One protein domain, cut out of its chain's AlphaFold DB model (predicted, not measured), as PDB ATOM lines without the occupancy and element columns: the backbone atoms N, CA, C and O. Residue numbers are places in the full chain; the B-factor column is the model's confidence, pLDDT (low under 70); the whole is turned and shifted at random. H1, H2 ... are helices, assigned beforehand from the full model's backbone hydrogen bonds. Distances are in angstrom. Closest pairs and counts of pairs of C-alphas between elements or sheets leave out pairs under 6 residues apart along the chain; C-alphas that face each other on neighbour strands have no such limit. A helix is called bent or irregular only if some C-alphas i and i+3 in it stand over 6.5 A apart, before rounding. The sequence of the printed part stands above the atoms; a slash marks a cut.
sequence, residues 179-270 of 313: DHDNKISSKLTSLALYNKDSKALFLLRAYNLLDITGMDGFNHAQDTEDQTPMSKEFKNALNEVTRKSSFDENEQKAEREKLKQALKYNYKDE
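What this domain is: This is residues 179 to 270 of the 313 residues of an uncharacterized protein of Trichomonas vaginalis (UniProt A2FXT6). A short helix, H2, sits in the middle of a small helical body, with H1, H4 and H5 packed round it on three sides. The thin, irregular H3 lies at the far end from H5, and residues 260 to 270, the last part of H5 and the tail after it, stick out. The printed part has 92 residues with five named helices, H1 to H5 in chain order, and no named strand; its class is all helix. It is compact, with a radius of gyration of the C-alphas of 14.2 A and spans of 43 by 34 by 23 A.

Where its parts are: H1, residues 184 to 194, begins at C-alpha 184 (32.346, 35.459, -16.302) and is 15.4 A long. H2 holds residues 198 to 206, and H3 residues 216 to 224. H3 is irregular: C-alphas 221 and 224 are 7.0 A apart. H4, residues 229 to 243, measures 21.1 A. H5, residues 249 to 266, measures 26.0 A and ends at C-alpha 266 (43.431, 22.388, 4.429).

How they stand to each other: H2 is the hub. H1 and H2 touch as a helical hairpin at a shallow tilt of 22 degrees, opposite ways; their closest C-alphas, of Ala 192 and Ala 200, are 5.3 A apart. H2 and H4 touch at 16 degrees, a shallow tilt, the same way, closest at the C-alphas of Ser 198 and Phe 234, 5.2 A. H5 touches H2 with residues 252 to 259 alone, closest at the C-alphas of Ala 206 and Gln 252, 5.1 A; they run opposite ways at 36 degrees, only just a steep tilt. H3 touches no helix but is near H4, and H4 and H5 are apart. Every O i to N i+4 pair is within hydrogen-bond range in H1, H2 and H4; in H5 13 of 14 are, in H3 0 of 5, with 1 of 6 O i to N i+3 pairs.

The domain as a whole: The C-alphas farthest apart, of His 220 and Glu 270, are 44.9 A apart. The printed part has no cut and no long link. Mean pLDDT of the printed part is 71.3; residues 213 to 231, 244 to 247 and 263 to 270 are under 70.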
ATOM      1  N   ASP A 179      26.575  41.275 -23.258       81.19
ATOM      2  CA  ASP A 179      25.737  40.105 -23.016       81.19
ATOM      3  C   ASP A 179      25.959  39.539 -21.605       81.19
ATOM      4  O   ASP A 179      27.036  39.035 -21.274       81.19
ATOM      5  N   HIS A 180      24.924  39.626 -20.771       73.94
ATOM      6  CA  HIS A 180      24.948  39.159 -19.384       73.94
ATOM      7  C   HIS A 180      25.273  37.665 -19.274       73.94
ATOM      8  O   HIS A 180      26.086  37.287 -18.428       73.94
ATOM      9  N   ASP A 181      24.757  36.843 -20.192       71.44
ATOM     10  CA  ASP A 181      24.977  35.393 -20.192       71.44
ATOM     11  C   ASP A 181      26.419  35.032 -20.544       71.44
ATOM     12  O   ASP A 181      26.884  33.931 -20.246       71.44
ATOM     13  N   ASN A 182      27.158  35.956 -21.161       74.69
ATOM     14  CA  ASN A 182      28.553  35.762 -21.520       74.69
ATOM     15  C   ASN A 182      29.543  36.312 -20.494       74.69
ATOM     16  O   ASN A 182      30.723  35.947 -20.567       74.69
ATOM     17  N   LYS A 183      29.083  37.076 -19.496       83.19
ATOM     18  CA  LYS A 183      29.931  37.544 -18.395       83.19
ATOM     19  C   LYS A 183      30.417  36.384 -17.532       83.19
ATOM     20  O   LYS A 183      29.669  35.475 -17.167       83.19
ATOM     21  N   ILE A 184      31.694  36.432 -17.177       81.69
ATOM     22  CA  ILE A 184      32.346  35.459 -16.302       81.69
ATOM     23  C   ILE A 184      31.715  35.533 -14.912       81.69
ATOM     24  O   ILE A 184      31.309  34.505 -14.368       81.69
ATOM     25  N   SER A 185      31.575  36.745 -14.373       83.06
ATOM     26  CA  SER A 185      30.935  37.007 -13.079       83.06
ATOM     27  C   SER A 185      29.541  36.385 -12.956       83.06
ATOM     28  O   SER A 185      29.274  35.675 -11.983       83.06
ATOM     29  N   SER A 186      28.681  36.561 -13.964       83.25
ATOM     30  CA  SER A 186      27.326  35.990 -14.001       83.25
ATOM     31  C   SER A 186      27.335  34.454 -13.957       83.25
ATOM     32  O   SER A 186      26.692  33.844 -13.092       83.25
ATOM     33  N   LYS A 187      28.138  33.800 -14.815       83.50
ATOM     34  CA  LYS A 187      28.239  32.327 -14.850       83.50
ATOM     35  C   LYS A 187      28.770  31.750 -13.543       83.50
ATOM     36  O   LYS A 187      28.223  30.771 -13.032       83.50
ATOM     37  N   LEU A 188      29.830  32.340 -12.993       82.75
ATOM     38  CA  LEU A 188      30.420  31.856 -11.748       82.75
ATOM     39  C   LEU A 188      29.477  32.065 -10.557       82.75
ATOM     40  O   LEU A 188      29.348  31.171  -9.721       82.75
ATOM     41  N   THR A 189      28.776  33.202 -10.510       81.75
ATOM     42  CA  THR A 189      27.769  33.477  -9.474       81.75
ATOM     43  C   THR A 189      26.635  32.458  -9.543       81.75
ATOM     44  O   THR A 189      26.286  31.857  -8.529       81.75
ATOM     45  N   SER A 190      26.122  32.183 -10.744       81.19
ATOM     46  CA  SER A 190      25.069  31.187 -10.961       81.19
ATOM     47  C   SER A 190      25.492  29.787 -10.506       81.19
ATOM     48  O   SER A 190      24.719  29.095  -9.845       81.19
ATOM     49  N   LEU A 191      26.737  29.381 -10.784       79.69
ATOM     50  CA  LEU A 191      27.286  28.107 -10.309       79.69
ATOM     51  C   LEU A 191      27.402  28.047  -8.784       79.69
ATOM     52  O   LEU A 191      27.036  27.039  -8.181       79.69
ATOM     53  N   ALA A 192      27.887  29.119  -8.155       79.81
ATOM     54  CA  ALA A 192      27.997  29.201  -6.703       79.81
ATOM     55  C   ALA A 192      26.620  29.093  -6.022       79.81
ATOM     56  O   ALA A 192      26.471  28.379  -5.028       79.81
ATOM     57  N   LEU A 193      25.604  29.751  -6.595       79.69
ATOM     58  CA  LEU A 193      24.220  29.686  -6.126       79.69
ATOM     59  C   LEU A 193      23.612  28.290  -6.313       79.69
ATOM     60  O   LEU A 193      23.053  27.733  -5.367       79.69
ATOM     61  N   TYR A 194      23.760  27.705  -7.505       80.31
ATOM     62  CA  TYR A 194      23.244  26.374  -7.828       80.31
ATOM     63  C   TYR A 194      23.827  25.295  -6.908       80.31
ATOM     64  O   TYR A 194      23.089  24.474  -6.362       80.31
ATOM     65  N   ASN A 195      25.138  25.345  -6.660       76.00
ATOM     66  CA  ASN A 195      25.827  24.389  -5.792       76.00
ATOM     67  C   ASN A 195      25.617  24.654  -4.291       76.00
ATOM     68  O   ASN A 195      26.120  23.883  -3.473       76.00
ATOM     69  N   LYS A 196      24.898  25.724  -3.913       80.19
ATOM     70  CA  LYS A 196      24.759  26.191  -2.521       80.19
ATOM     71  C   LYS A 196      26.126  26.333  -1.831       80.19
ATOM     72  O   LYS A 196      26.302  25.978  -0.665       80.19
ATOM     73  N   ASP A 197      27.106  26.849  -2.570       80.50
ATOM     74  CA  ASP A 197      28.509  26.882  -2.175       80.50
ATOM     75  C   ASP A 197      28.891  28.254  -1.606       80.50
ATOM     76  O   ASP A 197      29.209  29.203  -2.330       80.50
ATOM     77  N   SER A 198      28.874  28.367  -0.278       78.75
ATOM     78  CA  SER A 198      29.206  29.620   0.404       78.75
ATOM     79  C   SER A 198      30.650  30.064   0.150       78.75
ATOM     80  O   SER A 198      30.905  31.260   0.015       78.75
ATOM     81  N   LYS A 199      31.600  29.127   0.018       80.06
ATOM     82  CA  LYS A 199      33.014  29.445  -0.238       80.06
ATOM     83  C   LYS A 199      33.191  30.058  -1.619       80.06
ATOM     84  O   LYS A 199      33.928  31.032  -1.755       80.06
ATOM     85  N   ALA A 200      32.492  29.524  -2.620       80.00
ATOM     86  CA  ALA A 200      32.469  30.090  -3.962       80.00
ATOM     87  C   ALA A 200      31.945  31.538  -3.959       80.00
ATOM     88  O   ALA A 200      32.563  32.402  -4.578       80.00
ATOM     89  N   LEU A 201      30.877  31.831  -3.209       78.94
ATOM     90  CA  LEU A 201      30.346  33.195  -3.089       78.94
ATOM     91  C   LEU A 201      31.352  34.165  -2.456       78.94
ATOM     92  O   LEU A 201      31.575  35.253  -2.993       78.94
ATOM     93  N   PHE A 202      31.997  33.772  -1.354       81.06
ATOM     94  CA  PHE A 202      33.032  34.596  -0.719       81.06
ATOM     95  C   PHE A 202      34.241  34.816  -1.637       81.06
ATOM     96  O   PHE A 202      34.773  35.920  -1.690       81.06
ATOM     97  N   LEU A 203      34.647  33.802  -2.407       79.88
ATOM     98  CA  LEU A 203      35.722  33.938  -3.393       79.88
ATOM     99  C   LEU A 203      35.367  34.943  -4.488       79.88
ATOM    100  O   LEU A 203      36.137  35.865  -4.743       79.88
ATOM    101  N   LEU A 204      34.199  34.802  -5.115       81.62
ATOM    102  CA  LEU A 204      33.767  35.724  -6.171       81.62
ATOM    103  C   LEU A 204      33.687  37.159  -5.666       81.62
ATOM    104  O   LEU A 204      34.115  38.089  -6.350       81.62
ATOM    105  N   ARG A 205      33.215  37.327  -4.432       82.12
ATOM    106  CA  ARG A 205      33.180  38.619  -3.764       82.12
ATOM    107  C   ARG A 205      34.577  39.203  -3.541       82.12
ATOM    108  O   ARG A 205      34.809  40.348  -3.919       82.12
ATOM    109  N   ALA A 206      35.513  38.427  -2.992       79.69
ATOM    110  CA  ALA A 206      36.872  38.884  -2.689       79.69
ATOM    111  C   ALA A 206      37.658  39.336  -3.939       79.69
ATOM    112  O   ALA A 206      38.563  40.169  -3.847       79.69
ATOM    113  N   TYR A 207      37.309  38.809  -5.117       78.25
ATOM    114  CA  TYR A 207      37.906  39.183  -6.406       78.25
ATOM    115  C   TYR A 207      37.075  40.191  -7.215       78.25
ATOM    116  O   TYR A 207      37.450  40.535  -8.335       78.25
ATOM    117  N   ASN A 208      35.984  40.711  -6.644       81.19
ATOM    118  CA  ASN A 208      35.059  41.632  -7.310       81.19
ATOM    119  C   ASN A 208      34.527  41.084  -8.651       81.19
ATOM    120  O   ASN A 208      34.438  41.806  -9.641       81.19
ATOM    121  N   LEU A 209      34.223  39.784  -8.672       79.44
ATOM    122  CA  LEU A 209      33.595  39.058  -9.782       79.44
ATOM    123  C   LEU A 209      32.199  38.552  -9.403       79.44
ATOM    124  O   LEU A 209      31.632  37.707 -10.089       79.44
ATOM    125  N   LEU A 210      31.662  39.018  -8.279       79.62
ATOM    126  CA  LEU A 210      30.322  38.668  -7.857       79.62
ATOM    127  C   LEU A 210      29.304  39.517  -8.612       79.62
ATOM    128  O   LEU A 210      29.305  40.742  -8.490       79.62
ATOM    129  N   ASP A 211      28.405  38.859  -9.334       81.00
ATOM    130  CA  ASP A 211      27.299  39.534  -9.992       81.00
ATOM    131  C   ASP A 211      26.054  39.540  -9.100       81.00
ATOM    132  O   ASP A 211      25.272  38.590  -9.057       81.00
ATOM    133  N   ILE A 212      25.864  40.645  -8.384       71.69
ATOM    134  CA  ILE A 212      24.723  40.831  -7.483       71.69
ATOM    135  C   ILE A 212      23.379  40.889  -8.221       71.69
ATOM    136  O   ILE A 212      22.359  40.551  -7.628       71.69
ATOM    137  N   THR A 213      23.355  41.253  -9.510       67.12
ATOM    138  CA  THR A 213      22.097  41.392 -10.266       67.12
ATOM    139  C   THR A 213      21.404  40.048 -10.492       67.12
ATOM    140  O   THR A 213      20.177  39.981 -10.533       67.12
ATOM    141  N   GLY A 214      22.175  38.956 -10.547       62.00
ATOM    142  CA  GLY A 214      21.651  37.590 -10.623       62.00
ATOM    143  C   GLY A 214      21.165  37.020  -9.283       62.00
ATOM    144  O   GLY A 214      20.504  35.982  -9.267       62.00
ATOM    145  N   MET A 215      21.470  37.667  -8.149       66.19
ATOM    146  CA  MET A 215      21.126  37.155  -6.814       66.19
ATOM    147  C   MET A 215      19.682  37.459  -6.396       66.19
ATOM    148  O   MET A 215      19.071  36.653  -5.691       66.19
ATOM    149  N   ASP A 216      19.118  38.581  -6.849       60.41
ATOM    150  CA  ASP A 216      17.785  39.039  -6.429       60.41
ATOM    151  C   ASP A 216      16.671  38.063  -6.844       60.41
ATOM    152  O   ASP A 216      15.764  37.779  -6.060       60.41
ATOM    153  N   GLY A 217      16.788  37.453  -8.029       57.12
ATOM    154  CA  GLY A 217      15.860  36.414  -8.491       57.12
ATOM    155  C   GLY A 217      15.966  35.097  -7.710       57.12
ATOM    156  O   GLY A 217      14.975  34.386  -7.555       57.12
ATOM    157  N   PHE A 218      17.147  34.780  -7.167       57.56
ATOM    158  CA  PHE A 218      17.383  33.549  -6.407       57.56
ATOM    159  C   PHE A 218      16.816  33.632  -4.981       57.56
ATOM    160  O   PHE A 218      16.296  32.645  -4.456       57.56
ATOM    161  N   ASN A 219      16.853  34.826  -4.375       57.75
ATOM    162  CA  ASN A 219      16.292  35.083  -3.046       57.75
ATOM    163  C   ASN A 219      14.774  34.853  -2.989       57.75
ATOM    164  O   ASN A 219      14.278  34.357  -1.985       57.75
ATOM    165  N   HIS A 220      14.037  35.150  -4.064       53.84
ATOM    166  CA  HIS A 220      12.578  34.957  -4.105       53.84
ATOM    167  C   HIS A 220      12.151  33.492  -4.306       53.84
ATOM    168  O   HIS A 220      11.032  33.125  -3.957       53.84
ATOM    169  N   ALA A 221      13.028  32.634  -4.840       51.56
ATOM    170  CA  ALA A 221      12.713  31.227  -5.094       51.56
ATOM    171  C   ALA A 221      12.891  30.321  -3.855       51.56
ATOM    172  O   ALA A 221      12.244  29.280  -3.759       51.56
ATOM    173  N   GLN A 222      13.741  30.700  -2.889       56.19
ATOM    174  CA  GLN A 222      14.148  29.840  -1.760       56.19
ATOM    175  C   GLN A 222      13.393  30.047  -0.436       56.19
ATOM    176  O   GLN A 222      13.728  29.404   0.572       56.19
ATOM    177  N   ASP A 223      12.355  30.882  -0.421       55.22
ATOM    178  CA  ASP A 223      11.465  31.033   0.741       55.22
ATOM    179  C   ASP A 223      10.550  29.812   0.967       55.22
ATOM    180  O   ASP A 223       9.774  29.782   1.921       55.22
ATOM    181  N   THR A 224      10.669  28.768   0.135       54.72
ATOM    182  CA  THR A 224       9.774  27.600   0.133       54.72
ATOM    183  C   THR A 224      10.409  26.258   0.534       54.72
ATOM    184  O   THR A 224       9.662  25.303   0.729       54.72
ATOM    185  N   GLU A 225      11.734  26.150   0.738       55.97
ATOM    186  CA  GLU A 225      12.409  24.849   0.972       55.97
ATOM    187  C   GLU A 225      13.257  24.736   2.264       55.97
ATOM    188  O   GLU A 225      13.833  25.704   2.771       55.97
ATOM    189  N   ASP A 226      13.325  23.489   2.758       56.50
ATOM    190  CA  ASP A 226      13.831  22.962   4.036       56.50
ATOM    191  C   ASP A 226      14.995  23.692   4.745       56.50
ATOM    192  O   ASP A 226      16.081  23.955   4.208       56.50
ATOM    193  N   GLN A 227      14.801  23.891   6.057       55.34
ATOM    194  CA  GLN A 227      15.762  24.468   7.008       55.34
ATOM    195  C   GLN A 227      16.826  23.458   7.470       55.34
ATOM    196  O   GLN A 227      16.996  23.197   8.664       55.34
ATOM    197  N   THR A 228      17.570  22.872   6.537       64.88
ATOM    198  CA  THR A 228      18.765  22.100   6.905       64.88
ATOM    199  C   THR A 228      19.888  23.025   7.415       64.88
ATOM    200  O   THR A 228      19.970  24.190   7.016       64.88
ATOM    201  N   PRO A 229      20.808  22.550   8.276       58.88
ATOM    202  CA  PRO A 229      21.941  23.361   8.744       58.88
ATOM    203  C   PRO A 229      22.797  23.939   7.603       58.88
ATOM    204  O   PRO A 229      23.193  25.101   7.659       58.88
ATOM    205  N   MET A 230      22.997  23.164   6.530       53.25
ATOM    206  CA  MET A 230      23.725  23.589   5.331       53.25
ATOM    207  C   MET A 230      22.991  24.708   4.573       53.25
ATOM    208  O   MET A 230      23.633  25.646   4.100       53.25
ATOM    209  N   SER A 231      21.650  24.680   4.512       68.38
ATOM    210  CA  SER A 231      20.882  25.772   3.900       68.38
ATOM    211  C   SER A 231      20.947  27.052   4.735       68.38
ATOM    212  O   SER A 231      20.992  28.142   4.172       68.38
ATOM    213  N   LYS A 232      21.045  26.942   6.067       75.00
ATOM    214  CA  LYS A 232      21.226  28.094   6.962       75.00
ATOM    215  C   LYS A 232      22.609  28.738   6.825       75.00
ATOM    216  O   LYS A 232      22.685  29.961   6.747       75.00
ATOM    217  N   GLU A 233      23.685  27.950   6.784       73.25
ATOM    218  CA  GLU A 233      25.047  28.470   6.569       73.25
ATOM    219  C   GLU A 233      25.172  29.187   5.224       73.25
ATOM    220  O   GLU A 233      25.680  30.306   5.163       73.25
ATOM    221  N   PHE A 234      24.635  28.583   4.163       74.75
ATOM    222  CA  PHE A 234      24.600  29.200   2.843       74.75
ATOM    223  C   PHE A 234      23.765  30.490   2.826       74.75
ATOM    224  O   PHE A 234      24.248  31.512   2.350       74.75
ATOM    225  N   LYS A 235      22.556  30.491   3.412       77.06
ATOM    226  CA  LYS A 235      21.709  31.696   3.523       77.06
ATOM    227  C   LYS A 235      22.396  32.815   4.311       77.06
ATOM    228  O   LYS A 235      22.287  33.982   3.945       77.06
ATOM    229  N   ASN A 236      23.120  32.483   5.380       79.88
ATOM    230  CA  ASN A 236      23.893  33.464   6.142       79.88
ATOM    231  C   ASN A 236      25.024  34.065   5.306       79.88
ATOM    232  O   ASN A 236      25.160  35.285   5.282       79.88
ATOM    233  N   ALA A 237      25.787  33.225   4.601       77.19
ATOM    234  CA  ALA A 237      26.840  33.677   3.700       77.19
ATOM    235  C   ALA A 237      26.279  34.571   2.588       77.19
ATOM    236  O   ALA A 237      26.788  35.664   2.370       77.19
ATOM    237  N   LEU A 238      25.183  34.157   1.946       77.25
ATOM    238  CA  LEU A 238      24.497  34.942   0.924       77.25
ATOM    239  C   LEU A 238      24.075  36.315   1.467       77.25
ATOM    240  O   LEU A 238      24.444  37.337   0.901       77.25
ATOM    241  N   ASN A 239      23.413  36.357   2.626       80.38
ATOM    242  CA  ASN A 239      23.024  37.609   3.280       80.38
ATOM    243  C   ASN A 239      24.225  38.503   3.637       80.38
ATOM    244  O   ASN A 239      24.155  39.725   3.504       80.38
ATOM    245  N   GLU A 240      25.323  37.922   4.119       81.56
ATOM    246  CA  GLU A 240      26.550  38.656   4.443       81.56
ATOM    247  C   GLU A 240      27.213  39.248   3.193       81.56
ATOM    248  O   GLU A 240      27.731  40.371   3.227       81.56
ATOM    249  N   VAL A 241      27.186  38.495   2.096       77.88
ATOM    250  CA  VAL A 241      27.690  38.891   0.784       77.88
ATOM    251  C   VAL A 241      26.847  40.020   0.184       77.88
ATOM    252  O   VAL A 241      27.418  41.014  -0.258       77.88
ATOM    253  N   THR A 242      25.518  39.946   0.267       75.88
ATOM    254  CA  THR A 242      24.605  40.969  -0.271       75.88
ATOM    255  C   THR A 242      24.601  42.271   0.542       75.88
ATOM    256  O   THR A 242      24.493  43.352  -0.029       75.88
ATOM    257  N   ARG A 243      24.740  42.220   1.878       76.94
ATOM    258  CA  ARG A 243      24.643  43.420   2.747       76.94
ATOM    259  C   ARG A 243      25.748  44.455   2.551       76.94
ATOM    260  O   ARG A 243      25.588  45.598   2.971       76.94
ATOM    261  N   LYS A 244      26.888  44.060   2.004       68.06
ATOM    262  CA  LYS A 244      28.074  44.909   1.894       68.06
ATOM    263  C   LYS A 244      28.347  45.142   0.410       68.06
ATOM    264  O   LYS A 244      29.004  44.338  -0.241       68.06
ATOM    265  N   SER A 245      27.817  46.252  -0.099       57.75
ATOM    266  CA  SER A 245      27.770  46.592  -1.528       57.75
ATOM    267  C   SER A 245      29.129  46.869  -2.179       57.75
ATOM    268  O   SER A 245      29.205  46.939  -3.400       57.75
ATOM    269  N   SER A 246      30.200  47.027  -1.402       60.34
ATOM    270  CA  SER A 246      31.570  47.129  -1.915       60.34
ATOM    271  C   SER A 246      32.564  46.999  -0.769       60.34
ATOM    272  O   SER A 246      32.372  47.620   0.275       60.34
ATOM    273  N   PHE A 247      33.627  46.232  -0.976       63.72
ATOM    274  CA  PHE A 247      34.825  46.323  -0.148       63.72
ATOM    275  C   PHE A 247      35.756  47.378  -0.733       63.72
ATOM    276  O   PHE A 247      35.923  47.424  -1.959       63.72
ATOM    277  N   ASP A 248      36.402  48.167   0.125       79.44
ATOM    278  CA  ASP A 248      37.590  48.889  -0.321       79.44
ATOM    279  C   ASP A 248      38.719  47.896  -0.680       79.44
ATOM    280  O   ASP A 248      38.676  46.708  -0.345       79.44
ATOM    281  N   GLU A 249      39.729  48.355  -1.418       77.62
ATOM    282  CA  GLU A 249      40.812  47.492  -1.908       77.62
ATOM    283  C   GLU A 249      41.584  46.792  -0.768       77.62
ATOM    284  O   GLU A 249      42.034  45.651  -0.920       77.62
ATOM    285  N   ASN A 250      41.688  47.429   0.403       82.12
ATOM    286  CA  ASN A 250      42.361  46.854   1.566       82.12
ATOM    287  C   ASN A 250      41.529  45.737   2.194       82.12
ATOM    288  O   ASN A 250      42.078  44.701   2.579       82.12
ATOM    289  N   GLU A 251      40.213  45.918   2.279       81.56
ATOM    290  CA  GLU A 251      39.306  44.891   2.774       81.56
ATOM    291  C   GLU A 251      39.262  43.678   1.831       81.56
ATOM    292  O   GLU A 251      39.352  42.544   2.307       81.56
ATOM    293  N   GLN A 252      39.234  43.898   0.506       77.75
ATOM    294  CA  GLN A 252      39.339  42.816  -0.488       77.75
ATOM    295  C   GLN A 252      40.633  42.027  -0.294       77.75
ATOM    296  O   GLN A 252      40.625  40.798  -0.211       77.75
ATOM    297  N   LYS A 253      41.762  42.731  -0.170       81.12
ATOM    298  CA  LYS A 253      43.067  42.109   0.057       81.12
ATOM    299  C   LYS A 253      43.092  41.296   1.353       81.12
ATOM    300  O   LYS A 253      43.584  40.170   1.356       81.12
ATOM    301  N   ALA A 254      42.537  41.831   2.439       83.56
ATOM    302  CA  ALA A 254      42.460  41.127   3.715       83.56
ATOM    303  C   ALA A 254      41.601  39.855   3.626       83.56
ATOM    304  O   ALA A 254      41.956  38.828   4.205       83.56
ATOM    305  N   GLU A 255      40.488  39.897   2.896       79.62
ATOM    306  CA  GLU A 255      39.624  38.734   2.686       79.62
ATOM    307  C   GLU A 255      40.295  37.666   1.811       79.62
ATOM    308  O   GLU A 255      40.268  36.486   2.171       79.62
ATOM    309  N   ARG A 256      40.992  38.062   0.736       80.00
ATOM    310  CA  ARG A 256      41.808  37.144  -0.081       80.00
ATOM    311  C   ARG A 256      42.849  36.419   0.765       80.00
ATOM    312  O   ARG A 256      42.963  35.201   0.679       80.00
ATOM    313  N   GLU A 257      43.570  37.138   1.623       81.56
ATOM    314  CA  GLU A 257      44.570  36.527   2.507       81.56
ATOM    315  C   GLU A 257      43.943  35.581   3.540       81.56
ATOM    316  O   GLU A 257      44.478  34.497   3.781       81.56
ATOM    317  N   LYS A 258      42.771  35.912   4.097       81.81
ATOM    318  CA  LYS A 258      42.025  34.991   4.973       81.81
ATOM    319  C   LYS A 258      41.621  33.711   4.244       81.81
ATOM    320  O   LYS A 258      41.802  32.623   4.790       81.81
ATOM    321  N   LEU A 259      41.103  33.823   3.020       74.88
ATOM    322  CA  LEU A 259      40.709  32.672   2.204       74.88
ATOM    323  C   LEU A 259      41.917  31.800   1.852       74.88
ATOM    324  O   LEU A 259      41.854  30.580   2.009       74.88
ATOM    325  N   LYS A 260      43.043  32.411   1.470       76.06
ATOM    326  CA  LYS A 260      44.307  31.697   1.246       76.06
ATOM    327  C   LYS A 260      44.758  30.951   2.485       76.06
ATOM    328  O   LYS A 260      45.093  29.780   2.380       76.06
ATOM    329  N   GLN A 261      44.752  31.595   3.650       78.50
ATOM    330  CA  GLN A 261      45.131  30.943   4.901       78.50
ATOM    331  C   GLN A 261      44.191  29.781   5.216       78.50
ATOM    332  O   GLN A 261      44.667  28.682   5.476       78.50
ATOM    333  N   ALA A 262      42.875  29.975   5.125       72.81
ATOM    334  CA  ALA A 262      41.894  28.921   5.374       72.81
ATOM    335  C   ALA A 262      42.064  27.719   4.426       72.81
ATOM    336  O   ALA A 262      41.932  26.570   4.847       72.81
ATOM    337  N   LEU A 263      42.401  27.965   3.158       66.56
ATOM    338  CA  LEU A 263      42.662  26.912   2.175       66.56
ATOM    339  C   LEU A 263      44.046  26.278   2.350       66.56
ATOM    340  O   LEU A 263      44.171  25.066   2.207       66.56
ATOM    341  N   LYS A 264      45.056  27.051   2.755       64.88
ATOM    342  CA  LYS A 264      46.391  26.562   3.126       64.88
ATOM    343  C   LYS A 264      46.367  25.737   4.417       64.88
ATOM    344  O   LYS A 264      47.157  24.825   4.569       64.88
ATOM    345  N   TYR A 265      45.437  25.978   5.338       44.59
ATOM    346  CA  TYR A 265      45.243  25.094   6.494       44.59
ATOM    347  C   TYR A 265      44.649  23.731   6.104       44.59
ATOM    348  O   TYR A 265      44.933  22.741   6.774       44.59
ATOM    349  N   ASN A 266      43.883  23.662   5.009       47.12
ATOM    350  CA  ASN A 266      43.431  22.388   4.429       47.12
ATOM    351  C   ASN A 266      44.526  21.711   3.593       47.12
ATOM    352  O   ASN A 266      44.536  20.493   3.459       47.12
ATOM    353  N   TYR A 267      45.449  22.509   3.064       40.47
ATOM    354  CA  TYR A 267      46.633  22.092   2.330       40.47
ATOM    355  C   TYR A 267      47.853  22.377   3.198       40.47
ATOM    356  O   TYR A 267      48.661  23.248   2.876       40.47
ATOM    357  N   LYS A 268      47.959  21.712   4.359       34.41
ATOM    358  CA  LYS A 268      49.237  21.747   5.066       34.41
ATOM    359  C   LYS A 268      50.295  21.381   4.030       34.41
ATOM    360  O   LYS A 268      50.299  20.256   3.534       34.41
ATOM    361  N   ASP A 269      51.188  22.330   3.765       35.38
ATOM    362  CA  ASP A 269      52.582  22.085   3.420       35.38
ATOM    363  C   ASP A 269      53.204  21.278   4.580       35.38
ATOM    364  O   ASP A 269      54.159  21.691   5.234       35.38
ATOM    365  N   GLU A 270      52.643  20.111   4.895       35.97
ATOM    366  CA  GLU A 270      53.501  18.999   5.188       35.97
ATOM    367  C   GLU A 270      54.339  18.922   3.915       35.97
ATOM    368  O   GLU A 270      53.842  18.611   2.831       35.97
TER     369      GLU A 270